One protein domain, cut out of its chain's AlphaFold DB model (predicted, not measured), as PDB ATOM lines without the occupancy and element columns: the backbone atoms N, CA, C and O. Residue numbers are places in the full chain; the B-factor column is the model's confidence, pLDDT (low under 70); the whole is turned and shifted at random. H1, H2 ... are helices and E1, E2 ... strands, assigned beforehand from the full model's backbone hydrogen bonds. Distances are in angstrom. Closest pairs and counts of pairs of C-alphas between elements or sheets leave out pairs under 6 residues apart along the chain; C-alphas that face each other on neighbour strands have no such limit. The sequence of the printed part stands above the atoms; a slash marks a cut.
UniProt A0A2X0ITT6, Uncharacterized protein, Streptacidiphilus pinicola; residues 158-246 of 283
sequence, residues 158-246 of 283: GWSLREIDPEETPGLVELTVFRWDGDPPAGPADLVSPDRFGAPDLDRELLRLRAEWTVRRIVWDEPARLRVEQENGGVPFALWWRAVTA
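This is residues 158 to 246 of the 283 residues of an uncharacterized protein of Streptacidiphilus pinicola (UniProt A0A2X0ITT6). A strongly twisted sheet of three strands has H1 packed over one face; beyond one end H2 extends, and H3 reaches from it to H1's first residues. The 89 printed residues run E1, E2, H1, E3, H2, H3; the class is mixed, the sheet order E1 E2 E3, mixed. It is compact, radius of gyration of the C-alphas 13.6 A, spanning 45 by 26 by 21 A.

E1, residues 158 to 163, and E2, residues 172 to 179, form an antiparallel hairpin; N 160 and O 176 are 2.8 A apart. H1, residues 199 to 212, is on the sheet over E2, height 9.4 A: two layers, helix on sheet. E2, H1 and E3, residues 214 to 220, make a right-handed strand-helix-strand unit, parallel strands with a helix between; N 177 and O 219 are 2.8 A apart. H2, residues 222 to 231, only grazes the sheet. H3, residues 237 to 245, touches H2, closest C-alphas Glu 229 and Phe 237, 5.6 A, and residues 199 to 203 of H1, closest Pro 200 and Thr 245, 4.8 A. Every helix O i to N i+4 pair is within hydrogen-bond range.

E1 begins at C-alpha 158 (237.967, 241.998, 194.115). E2 measures 23.4 A, H1 19.6 A.

The link E2 to H1 is long; residues 184 to 187 and 246 are under pLDDT 70.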
ATOM      1  N   GLY A 158     238.202 242.514 192.775       92.12
ATOM      2  CA  GLY A 158     237.967 241.998 194.115       92.12
ATOM      3  C   GLY A 158     238.380 240.534 194.208       92.12
ATOM      4  O   GLY A 158     238.660 239.876 193.202       92.12
ATOM      5  N   TRP A 159     238.420 240.025 195.429       92.88
ATOM      6  CA  TRP A 159     238.667 238.616 195.709       92.88
ATOM      7  C   TRP A 159     237.628 238.090 196.694       92.88
ATOM      8  O   TRP A 159     237.066 238.845 197.488       92.88
ATOM      9  N   SER A 160     237.358 236.794 196.644       92.25
ATOM     10  CA  SER A 160     236.598 236.075 197.657       92.25
ATOM     11  C   SER A 160     237.355 234.828 198.087       92.25
ATOM     12  O   SER A 160     238.149 234.270 197.327       92.25
ATOM     13  N   LEU A 161     237.138 234.421 199.331       90.94
ATOM     14  CA  LEU A 161     237.675 233.197 199.899       90.94
ATOM     15  C   LEU A 161     236.531 232.255 200.234       90.94
ATOM     16  O   LEU A 161     235.474 232.672 200.718       90.94
ATOM     17  N   ARG A 162     236.787 230.975 200.003       90.12
ATOM     18  CA  ARG A 162     235.932 229.883 200.433       90.12
ATOM     19  C   ARG A 162     236.788 228.823 201.102       90.12
ATOM     20  O   ARG A 162     237.754 228.356 200.500       90.12
ATOM     21  N   GLU A 163     236.439 228.430 202.314       87.56
ATOM     22  CA  GLU A 163     237.085 227.309 202.983       87.56
ATOM     23  C   GLU A 163     236.693 225.993 202.297       87.56
ATOM     24  O   GLU A 163     235.536 225.762 201.926       87.56
ATOM     25  N   ILE A 164     237.689 225.144 202.061       85.69
ATOM     26  CA  ILE A 164     237.526 223.840 201.430       85.69
ATOM     27  C   ILE A 164     237.786 222.769 202.478       85.69
ATOM     28  O   ILE A 164     238.827 222.783 203.127       85.69
ATOM     29  N   ASP A 165     236.864 221.812 202.566       81.38
ATOM     30  CA  ASP A 165     236.975 220.628 203.420       81.38
ATOM     31  C   ASP A 165     237.329 220.983 204.886       81.38
ATOM     32  O   ASP A 165     238.307 220.461 205.427       81.38
ATOM     33  N   PRO A 166     236.540 221.856 205.558       76.12
ATOM     34  CA  PRO A 166     236.865 222.371 206.895       76.12
ATOM     35  C   PRO A 166     236.950 221.270 207.963       76.12
ATOM     36  O   PRO A 166     237.602 221.445 208.988       76.12
ATOM     37  N   GLU A 167     236.308 220.123 207.726       79.81
ATOM     38  CA  GLU A 167     236.351 218.961 208.618       79.81
ATOM     39  C   GLU A 167     237.655 218.153 208.483       79.81
ATOM     40  O   GLU A 167     238.104 217.552 209.459       79.81
ATOM     41  N   GLU A 168     238.285 218.148 207.302       79.44
ATOM     42  CA  GLU A 168     239.496 217.363 207.025       79.44
ATOM     43  C   GLU A 168     240.776 218.203 207.113       79.44
ATOM     44  O   GLU A 168     241.797 217.727 207.611       79.44
ATOM     45  N   THR A 169     240.756 219.445 206.617       76.62
ATOM     46  CA  THR A 169     241.907 220.364 206.648       76.62
ATOM     47  C   THR A 169     241.453 221.798 206.947       76.62
ATOM     48  O   THR A 169     241.319 222.608 206.027       76.62
ATOM     49  N   PRO A 170     241.262 222.147 208.234       79.00
ATOM     50  CA  PRO A 170     240.898 223.502 208.636       79.00
ATOM     51  C   PRO A 170     241.890 224.550 208.108       79.00
ATOM     52  O   PRO A 170     243.108 224.380 208.224       79.00
ATOM     53  N   GLY A 171     241.378 225.648 207.550       76.94
ATOM     54  CA  GLY A 171     242.168 226.761 207.017       76.94
ATOM     55  C   GLY A 171     242.691 226.583 205.584       76.94
ATOM     56  O   GLY A 171     243.445 227.439 205.106       76.94
ATOM     57  N   LEU A 172     242.311 225.506 204.887       84.44
ATOM     58  CA  LEU A 172     242.548 225.341 203.450       84.44
ATOM     59  C   LEU A 172     241.500 226.127 202.659       84.44
ATOM     60  O   LEU A 172     240.308 225.874 202.792       84.44
ATOM     61  N   VAL A 173     241.925 227.057 201.800       86.94
ATOM     62  CA  VAL A 173     240.993 227.962 201.105       86.94
ATOM     63  C   VAL A 173     241.147 227.952 199.586       86.94
ATOM     64  O   VAL A 173     242.240 227.790 199.035       86.94
ATOM     65  N   GLU A 174     240.032 228.167 198.900       88.06
ATOM     66  CA  GLU A 174     239.957 228.573 197.502       88.06
ATOM     67  C   GLU A 174     239.826 230.086 197.427       88.06
ATOM     68  O   GLU A 174     238.960 230.665 198.081       88.06
ATOM     69  N   LEU A 175     240.671 230.718 196.617       86.69
ATOM     70  CA  LEU A 175     240.591 232.146 196.355       86.69
ATOM     71  C   LEU A 175     240.021 232.362 194.959       86.69
ATOM     72  O   LEU A 175     240.604 231.885 193.989       86.69
ATOM     73  N   THR A 176     238.936 233.120 194.843       90.00
ATOM     74  CA  THR A 176     238.353 233.512 193.555       90.00
ATOM     75  C   THR A 176     238.564 234.999 193.321       90.00
ATOM     76  O   THR A 176     238.258 235.815 194.183       90.00
ATOM     77  N   VAL A 177     239.084 235.369 192.155       91.06
ATOM     78  CA  VAL A 177     239.292 236.758 191.737       91.06
ATOM     79  C   VAL A 177     238.213 237.155 190.743       91.06
ATOM     80  O   VAL A 177     238.021 236.467 189.742       91.06
ATOM     81  N   PHE A 178     237.538 238.271 190.997       90.44
ATOM     82  CA  PHE A 178     236.404 238.739 190.202       90.44
ATOM     83  C   PHE A 178     236.460 240.253 189.963       90.44
ATOM     84  O   PHE A 178     237.307 240.965 190.512       90.44
ATOM     85  N   ARG A 179     235.538 240.750 189.132       90.81
ATOM     86  CA  ARG A 179     235.336 242.180 188.876       90.81
ATOM     87  C   ARG A 179     234.027 242.673 189.488       90.81
ATOM     88  O   ARG A 179     232.979 242.077 189.284       90.81
ATOM     89  N   TRP A 180     234.083 243.795 190.194       88.94
ATOM     90  CA  TRP A 180     232.939 244.470 190.812       88.94
ATOM     91  C   TRP A 180     231.997 245.146 189.813       88.94
ATOM     92  O   TRP A 180     230.861 245.454 190.161       88.94
ATOM     93  N   ASP A 181     232.476 245.434 188.605       87.75
ATOM     94  CA  ASP A 181     231.704 246.034 187.511       87.75
ATOM     95  C   ASP A 181     231.152 244.988 186.519       87.75
ATOM     96  O   ASP A 181     230.698 245.334 185.422       87.75
ATOM     97  N   GLY A 182     231.208 243.710 186.902       79.75
ATOM     98  CA  GLY A 182     230.642 242.575 186.182       79.75
ATOM     99  C   GLY A 182     229.566 241.849 186.987       79.75
ATOM    100  O   GLY A 182     229.077 242.347 188.003       79.75
ATOM    101  N   ASP A 183     229.201 240.663 186.509       75.56
ATOM    102  CA  ASP A 183     228.300 239.781 187.240       75.56
ATOM    103  C   ASP A 183     228.968 239.300 188.540       75.56
ATOM    104  O   ASP A 183     230.181 239.060 188.563       75.56
ATOM    105  N   PRO A 184     228.209 239.170 189.641       65.81
ATOM    106  CA  PRO A 184     228.750 238.653 190.888       65.81
ATOM    107  C   PRO A 184     229.259 237.214 190.698       65.81
ATOM    108  O   PRO A 184     228.668 236.454 189.923       65.81
ATOM    109  N   PRO A 185     230.326 236.810 191.414       67.88
ATOM    110  CA  PRO A 185     230.906 235.481 191.263       67.88
ATOM    111  C   PRO A 185     229.856 234.398 191.534       67.88
ATOM    112  O   PRO A 185     229.110 234.464 192.510       67.88
ATOM    113  N   ALA A 186     229.818 233.371 190.685       62.84
ATOM    114  CA  ALA A 186     228.768 232.347 190.680       62.84
ATOM    115  C   ALA A 186     228.820 231.343 191.859       62.84
ATOM    116  O   ALA A 186     228.158 230.306 191.816       62.84
ATOM    117  N   GLY A 187     229.608 231.605 192.907       68.62
ATOM    118  CA  GLY A 187     229.897 230.647 193.977       68.62
ATOM    119  C   GLY A 187     229.659 231.191 195.390       68.62
ATOM    120  O   GLY A 187     229.738 232.400 195.606       68.62
ATOM    121  N   PRO A 188     229.399 230.304 196.371       73.50
ATOM    122  CA  PRO A 188     229.351 230.689 197.777       73.50
ATOM    123  C   PRO A 188     230.735 231.162 198.244       73.50
ATOM    124  O   PRO A 188     231.750 230.566 197.878       73.50
ATOM    125  N   ALA A 189     230.761 232.217 199.055       83.81
ATOM    126  CA  ALA A 189     231.968 232.796 199.631       83.81
ATOM    127  C   ALA A 189     231.774 233.022 201.132       83.81
ATOM    128  O   ALA A 189     230.729 233.529 201.544       83.81
ATOM    129  N   ASP A 190     232.792 232.682 201.920       85.38
ATOM    130  CA  ASP A 190     232.805 232.907 203.370       85.38
ATOM    131  C   ASP A 190     233.294 234.320 203.688       85.38
ATOM    132  O   ASP A 190     232.791 234.988 204.591       85.38
ATOM    133  N   LEU A 191     234.256 234.799 202.895       86.69
ATOM    134  CA  LEU A 191     234.773 236.157 202.957       86.69
ATOM    135  C   LEU A 191     234.820 236.750 201.556       86.69
ATOM    136  O   LEU A 191     235.263 236.113 200.599       86.69
ATOM    137  N   VAL A 192     234.393 238.000 201.449       88.69
ATOM    138  CA  VAL A 192     234.491 238.794 200.227       88.69
ATOM    139  C   VAL A 192     235.287 240.037 200.564       88.69
ATOM    140  O   VAL A 192     235.087 240.637 201.621       88.69
ATOM    141  N   SER A 193     236.202 240.404 199.674       89.06
ATOM    142  CA  SER A 193     236.990 241.611 199.838       89.06
ATOM    143  C   SER A 193     236.075 242.823 200.050       89.06
ATOM    144  O   SER A 193     235.140 243.012 199.274       89.06
ATOM    145  N   PRO A 194     236.311 243.652 201.075       84.31
ATOM    146  CA  PRO A 194     235.565 244.895 201.251       84.31
ATOM    147  C   PRO A 194     236.037 245.989 200.282       84.31
ATOM    148  O   PRO A 194     235.302 246.939 200.011       84.31
ATOM    149  N   ASP A 195     237.253 245.843 199.755       89.88
ATOM    150  CA  ASP A 195     237.940 246.846 198.960       89.88
ATOM    151  C   ASP A 195     237.899 246.508 197.468       89.88
ATOM    152  O   ASP A 195     237.680 245.369 197.036       89.88
ATOM    153  N   ARG A 196     238.123 247.540 196.654       93.06
ATOM    154  CA  ARG A 196     238.301 247.394 195.212       93.06
ATOM    155  C   ARG A 196     239.722 247.765 194.838       93.06
ATOM    156  O   ARG A 196     240.211 248.822 195.232       93.06
ATOM    157  N   PHE A 197     240.355 246.923 194.036       92.44
ATOM    158  CA  PHE A 197     241.763 247.050 193.686       92.44
ATOM    159  C   PHE A 197     241.948 247.297 192.194       92.44
ATOM    160  O   PHE A 197     241.208 246.766 191.361       92.44
ATOM    161  N   GLY A 198     242.975 248.075 191.848       92.75
ATOM    162  CA  GLY A 198     243.606 247.950 190.538       92.75
ATOM    163  C   GLY A 198     244.350 246.614 190.446       92.75
ATOM    164  O   GLY A 198     244.728 246.035 191.461       92.75
ATOM    165  N   ALA A 199     244.602 246.121 189.240       90.19
ATOM    166  CA  ALA A 199     245.348 244.890 188.994       90.19
ATOM    167  C   ALA A 199     246.728 244.845 189.695       90.19
ATOM    168  O   ALA A 199     247.037 243.804 190.277       90.19
ATOM    169  N   PRO A 200     247.548 245.922 189.736       88.69
ATOM    170  CA  PRO A 200     248.813 245.901 190.477       88.69
ATOM    171  C   PRO A 200     248.632 245.751 191.993       88.69
ATOM    172  O   PRO A 200     249.398 245.035 192.637       88.69
ATOM    173  N   ASP A 201     247.630 246.418 192.566       90.25
ATOM    174  CA  ASP A 201     247.356 246.354 194.004       90.25
ATOM    175  C   ASP A 201     246.738 245.007 194.379       90.25
ATOM    176  O   ASP A 201     247.112 244.422 195.393       90.25
ATOM    177  N   LEU A 202     245.891 244.462 193.503       91.69
ATOM    178  CA  LEU A 202     245.372 243.112 193.632       91.69
ATOM    179  C   LEU A 202     246.502 242.078 193.582       91.69
ATOM    180  O   LEU A 202     246.497 241.166 194.394       91.69
ATOM    181  N   ASP A 203     247.496 242.206 192.695       89.50
ATOM    182  CA  ASP A 203     248.634 241.269 192.652       89.50
ATOM    183  C   ASP A 203     249.395 241.236 193.989       89.50
ATOM    184  O   ASP A 203     249.733 240.159 194.487       89.50
ATOM    185  N   ARG A 204     249.599 242.399 194.625       88.44
ATOM    186  CA  ARG A 204     250.195 242.479 195.972       88.44
ATOM    187  C   ARG A 204     249.288 241.868 197.034       88.44
ATOM    188  O   ARG A 204     249.768 241.138 197.900       88.44
ATOM    189  N   GLU A 205     247.993 242.131 196.949       89.88
ATOM    190  CA  GLU A 205     247.004 241.595 197.878       89.88
ATOM    191  C   GLU A 205     246.903 240.066 197.784       89.88
ATOM    192  O   GLU A 205     246.884 239.381 198.803       89.88
ATOM    193  N   LEU A 206     246.969 239.492 196.581       87.69
ATOM    194  CA  LEU A 206     247.020 238.042 196.380       87.69
ATOM    195  C   LEU A 206     248.267 237.414 197.016       87.69
ATOM    196  O   LEU A 206     248.197 236.295 197.528       87.69
ATOM    197  N   LEU A 207     249.407 238.114 197.019       86.62
ATOM    198  CA  LEU A 207     250.604 237.665 197.739       86.62
ATOM    199  C   LEU A 207     250.407 237.727 199.258       86.62
ATOM    200  O   LEU A 207     250.815 236.792 199.946       86.62
ATOM    201  N   ARG A 208     249.762 238.785 199.767       88.38
ATOM    202  CA  ARG A 208     249.411 238.917 201.189       88.38
ATOM    203  C   ARG A 208     248.493 237.777 201.633       88.38
ATOM    204  O   ARG A 208     248.801 237.095 202.604       88.38
ATOM    205  N   LEU A 209     247.433 237.502 200.873       84.38
ATOM    206  CA  LEU A 209     246.473 236.431 201.157       84.38
ATOM    207  C   LEU A 209     247.117 235.045 201.109       84.38
ATOM    208  O   LEU A 209     246.825 234.210 201.955       84.38
ATOM    209  N   ARG A 210     248.042 234.803 200.171       85.00
ATOM    210  CA  ARG A 210     248.819 233.553 200.125       85.00
ATOM    211  C   ARG A 210     249.792 233.385 201.291       85.00
ATOM    212  O   ARG A 210     250.196 232.260 201.565       85.00
ATOM    213  N   ALA A 211     250.215 234.477 201.926       82.56
ATOM    214  CA  ALA A 211     251.041 234.425 203.129       82.56
ATOM    215  C   ALA A 211     250.199 234.230 204.402       82.56
ATOM    216  O   ALA A 211     250.684 233.641 205.363       82.56
ATOM    217  N   GLU A 212     248.960 234.724 204.407       85.31
ATOM    218  CA  GLU A 212     248.036 234.648 205.543       85.31
ATOM    219  C   GLU A 212     247.245 233.329 205.584       85.31
ATOM    220  O   GLU A 212     247.001 232.795 206.663       85.31
ATOM    221  N   TRP A 213     246.892 232.774 204.421       84.00
ATOM    222  CA  TRP A 213     246.033 231.595 204.291       84.00
ATOM    223  C   TRP A 213     246.716 230.446 203.552       84.00
ATOM    224  O   TRP A 213     247.544 230.651 202.661       84.00
ATOM    225  N   THR A 214     246.289 229.211 203.839       86.44
ATOM    226  CA  THR A 214     246.703 228.039 203.055       86.44
ATOM    227  C   THR A 214     245.875 227.975 201.772       86.44
ATOM    228  O   THR A 214     244.856 227.293 201.694       86.44
ATOM    229  N   VAL A 215     246.285 228.729 200.751       82.62
ATOM    230  CA  VAL A 215     245.552 228.819 199.477       82.62
ATOM    231  C   VAL A 215     245.822 227.586 198.607       82.62
ATOM    232  O   VAL A 215     246.930 227.418 198.095       82.62
ATOM    233  N   ARG A 216     244.796 226.760 198.366       84.81
ATOM    234  CA  ARG A 216     244.868 225.582 197.478       84.81
ATOM    235  C   ARG A 216     245.012 225.978 196.012       84.81
ATOM    236  O   ARG A 216     245.807 225.393 195.281       84.81
ATOM    237  N   ARG A 217     244.192 226.931 195.564       84.12
ATOM    238  CA  ARG A 217     244.188 227.446 194.189       84.12
ATOM    239  C   ARG A 217     243.611 228.855 194.128       84.12
ATOM    240  O   ARG A 217     242.807 229.233 194.977       84.12
ATOM    241  N   ILE A 218     244.028 229.587 193.098       86.19
ATOM    242  CA  ILE A 218     243.452 230.874 192.711       86.19
ATOM    243  C   ILE A 218     242.635 230.644 191.441       86.19
ATOM    244  O   ILE A 218     243.174 230.168 190.440       86.19
ATOM    245  N   VAL A 219     241.348 230.959 191.493       87.81
ATOM    246  CA  VAL A 219     240.404 230.862 190.383       87.81
ATOM    247  C   VAL A 219     240.149 232.266 189.854       87.81
ATOM    248  O   VAL A 219     239.820 233.170 190.613       87.81
ATOM    249  N   TRP A 220     240.310 232.460 188.550       87.44
ATOM    250  CA  TRP A 220     239.906 233.696 187.886       87.44
ATOM    251  C   TRP A 220     238.484 233.524 187.382       87.44
ATOM    252  O   TRP A 220     238.217 232.573 186.649       87.44
ATOM    253  N   ASP A 221     237.594 234.429 187.773       86.81
ATOM    254  CA  ASP A 221     236.225 234.431 187.281       86.81
ATOM    255  C   ASP A 221     236.212 234.556 185.748       86.81
ATOM    256  O   ASP A 221     236.853 235.433 185.159       86.81
ATOM    257  N   GLU A 222     235.530 233.623 185.085       86.19
ATOM    258  CA  GLU A 222     235.567 233.497 183.629       86.19
ATOM    259  C   GLU A 222     234.940 234.708 182.912       86.19
ATOM    260  O   GLU A 222     235.584 235.232 181.995       86.19
ATOM    261  N   PRO A 223     233.768 235.227 183.332       86.75
ATOM    262  CA  PRO A 223     233.239 236.495 182.834       86.75
ATOM    263  C   PRO A 223     234.229 237.657 182.971       86.75
ATOM    264  O   PRO A 223     234.438 238.403 182.009       86.75
ATOM    265  N   ALA A 224     234.891 237.792 184.127       86.88
ATOM    266  CA  ALA A 224     235.898 238.830 184.338       86.88
ATOM    267  C   ALA A 224     237.091 238.687 183.374       86.88
ATOM    268  O   ALA A 224     237.529 239.682 182.789       86.88
ATOM    269  N   ARG A 225     237.577 237.456 183.161       89.62
ATOM    270  CA  ARG A 225     238.648 237.140 182.203       89.62
ATOM    271  C   ARG A 225     238.255 237.543 180.781       89.62
ATOM    272  O   ARG A 225     238.946 238.350 180.164       89.62
ATOM    273  N   LEU A 226     237.138 237.017 180.282       87.81
ATOM    274  CA  LEU A 226     236.678 237.237 178.906       87.81
ATOM    275  C   LEU A 226     236.404 238.714 178.623       87.81
ATOM    276  O   LEU A 226     236.714 239.210 177.541       87.81
ATOM    277  N   ARG A 227     235.869 239.441 179.606       89.19
ATOM    278  CA  ARG A 227     235.629 240.878 179.480       89.19
ATOM    279  C   ARG A 227     236.920 241.663 179.272       89.19
ATOM    280  O   ARG A 227     236.965 242.527 178.403       89.19
ATOM    281  N   VAL A 228     237.976 241.358 180.026       88.25
ATOM    282  CA  VAL A 228     239.285 242.006 179.843       88.25
ATOM    283  C   VAL A 228     239.849 241.716 178.456       88.25
ATOM    284  O   VAL A 228     240.385 242.620 177.816       88.25
ATOM    285  N   GLU A 229     239.717 240.482 177.970       89.75
ATOM    286  CA  GLU A 229     240.169 240.126 176.623       89.75
ATOM    287  C   GLU A 229     239.406 240.929 175.563       89.75
ATOM    288  O   GLU A 229     240.025 241.498 174.664       89.75
ATOM    289  N   GLN A 230     238.085 241.076 175.707       89.75
ATOM    290  CA  GLN A 230     237.259 241.909 174.824       89.75
ATOM    291  C   GLN A 230     237.661 243.392 174.875       89.75
ATOM    292  O   GLN A 230     237.890 244.000 173.829       89.75
ATOM    293  N   GLU A 231     237.810 243.969 176.072       88.94
ATOM    294  CA  GLU A 231     238.198 245.374 176.280       88.94
ATOM    295  C   GLU A 231     239.589 245.695 175.701       88.94
ATOM    296  O   GLU A 231     239.844 246.823 175.276       88.94
ATOM    297  N   ASN A 232     240.483 244.702 175.637       85.31
ATOM    298  CA  ASN A 232     241.849 244.853 175.131       85.31
ATOM    299  C   ASN A 232     242.039 244.337 173.693       85.31
ATOM    300  O   ASN A 232     243.176 244.158 173.247       85.31
ATOM    301  N   GLY A 233     240.950 244.134 172.942       84.50
ATOM    302  CA  GLY A 233     241.003 243.770 171.523       84.50
ATOM    303  C   GLY A 233     241.454 242.329 171.266       84.50
ATOM    304  O   GLY A 233     242.214 242.084 170.332       84.50
ATOM    305  N   GLY A 234     241.020 241.391 172.108       83.44
ATOM    306  CA  GLY A 234     241.311 239.958 172.003       83.44
ATOM    307  C   GLY A 234     242.677 239.543 172.555       83.44
ATOM    308  O   GLY A 234     243.141 238.440 172.282       83.44
ATOM    309  N   VAL A 235     243.352 240.420 173.302       81.75
ATOM    310  CA  VAL A 235     244.629 240.086 173.947       81.75
ATOM    311  C   VAL A 235     244.368 239.089 175.077       81.75
ATOM    312  O   VAL A 235     243.554 239.409 175.940       81.75
ATOM    313  N   PRO A 236     245.076 237.942 175.129       85.94
ATOM    314  CA  PRO A 236     244.879 236.955 176.186       85.94
ATOM    315  C   PRO A 236     245.045 237.562 177.578       85.94
ATOM    316  O   PRO A 236     246.019 238.281 177.835       85.94
ATOM    317  N   PHE A 237     244.146 237.217 178.499       83.81
ATOM    318  CA  PHE A 237     244.136 237.771 179.852       83.81
ATOM    319  C   PHE A 237     245.470 237.560 180.571       83.81
ATOM    320  O   PHE A 237     245.981 238.472 181.209       83.81
ATOM    321  N   ALA A 238     246.084 236.386 180.409       83.75
ATOM    322  CA  ALA A 238     247.390 236.066 180.977       83.75
ATOM    323  C   ALA A 238     248.493 237.040 180.525       83.75
ATOM    324  O   ALA A 238     249.352 237.429 181.320       83.75
ATOM    325  N   LEU A 239     248.476 237.440 179.249       80.94
ATOM    326  CA  LEU A 239     249.440 238.383 178.690       80.94
ATOM    327  C   LEU A 239     249.184 239.797 179.217       80.94
ATOM    328  O   LEU A 239     250.129 240.467 179.633       80.94
ATOM    329  N   TRP A 240     247.917 240.218 179.239       87.50
ATOM    330  CA  TRP A 240     247.507 241.503 179.798       87.50
ATOM    331  C   TRP A 240     247.859 241.611 181.282       87.50
ATOM    332  O   TRP A 240     248.573 242.537 181.657       87.50
ATOM    333  N   TRP A 241     247.445 240.630 182.096       87.94
ATOM    334  CA  TRP A 241     247.705 240.577 183.536       87.94
ATOM    335  C   TRP A 241     249.195 240.720 183.791       87.94
ATOM    336  O   TRP A 241     249.614 241.634 184.487       87.94
ATOM    337  N   ARG A 242     250.020 239.894 183.131       84.56
ATOM    338  CA  ARG A 242     251.479 239.983 183.244       84.56
ATOM    339  C   ARG A 242     252.028 241.332 182.805       84.56
ATOM    340  O   ARG A 242     253.020 241.751 183.376       84.56
ATOM    341  N   ALA A 243     251.464 241.987 181.795       83.88
ATOM    342  CA  ALA A 243     251.954 243.282 181.335       83.88
ATOM    343  C   ALA A 243     251.636 244.411 182.329       83.88
ATOM    344  O   ALA A 243     252.504 245.248 182.571       83.88
ATOM    345  N   VAL A 244     250.437 244.408 182.928       86.25
ATOM    346  CA  VAL A 244     249.994 245.450 183.874       86.25
ATOM    347  C   VAL A 244     250.495 245.218 185.298       86.25
ATOM    348  O   VAL A 244     250.724 246.180 186.026       86.25
ATOM    349  N   THR A 245     250.726 243.961 185.692       83.25
ATOM    350  CA  THR A 245     251.278 243.597 187.008       83.25
ATOM    351  C   THR A 245     252.771 243.307 186.983       83.25
ATOM    352  O   THR A 245     253.342 243.095 188.052       83.25
ATOM    353  N   ALA A 246     253.420 243.294 185.802       69.44
ATOM    354  CA  ALA A 246     254.859 243.061 185.648       69.44
ATOM    355  C   ALA A 246     255.624 243.944 186.626       69.44
ATOM    356  O   ALA A 246     255.799 245.143 186.408       69.44
TER     357      ALA A 246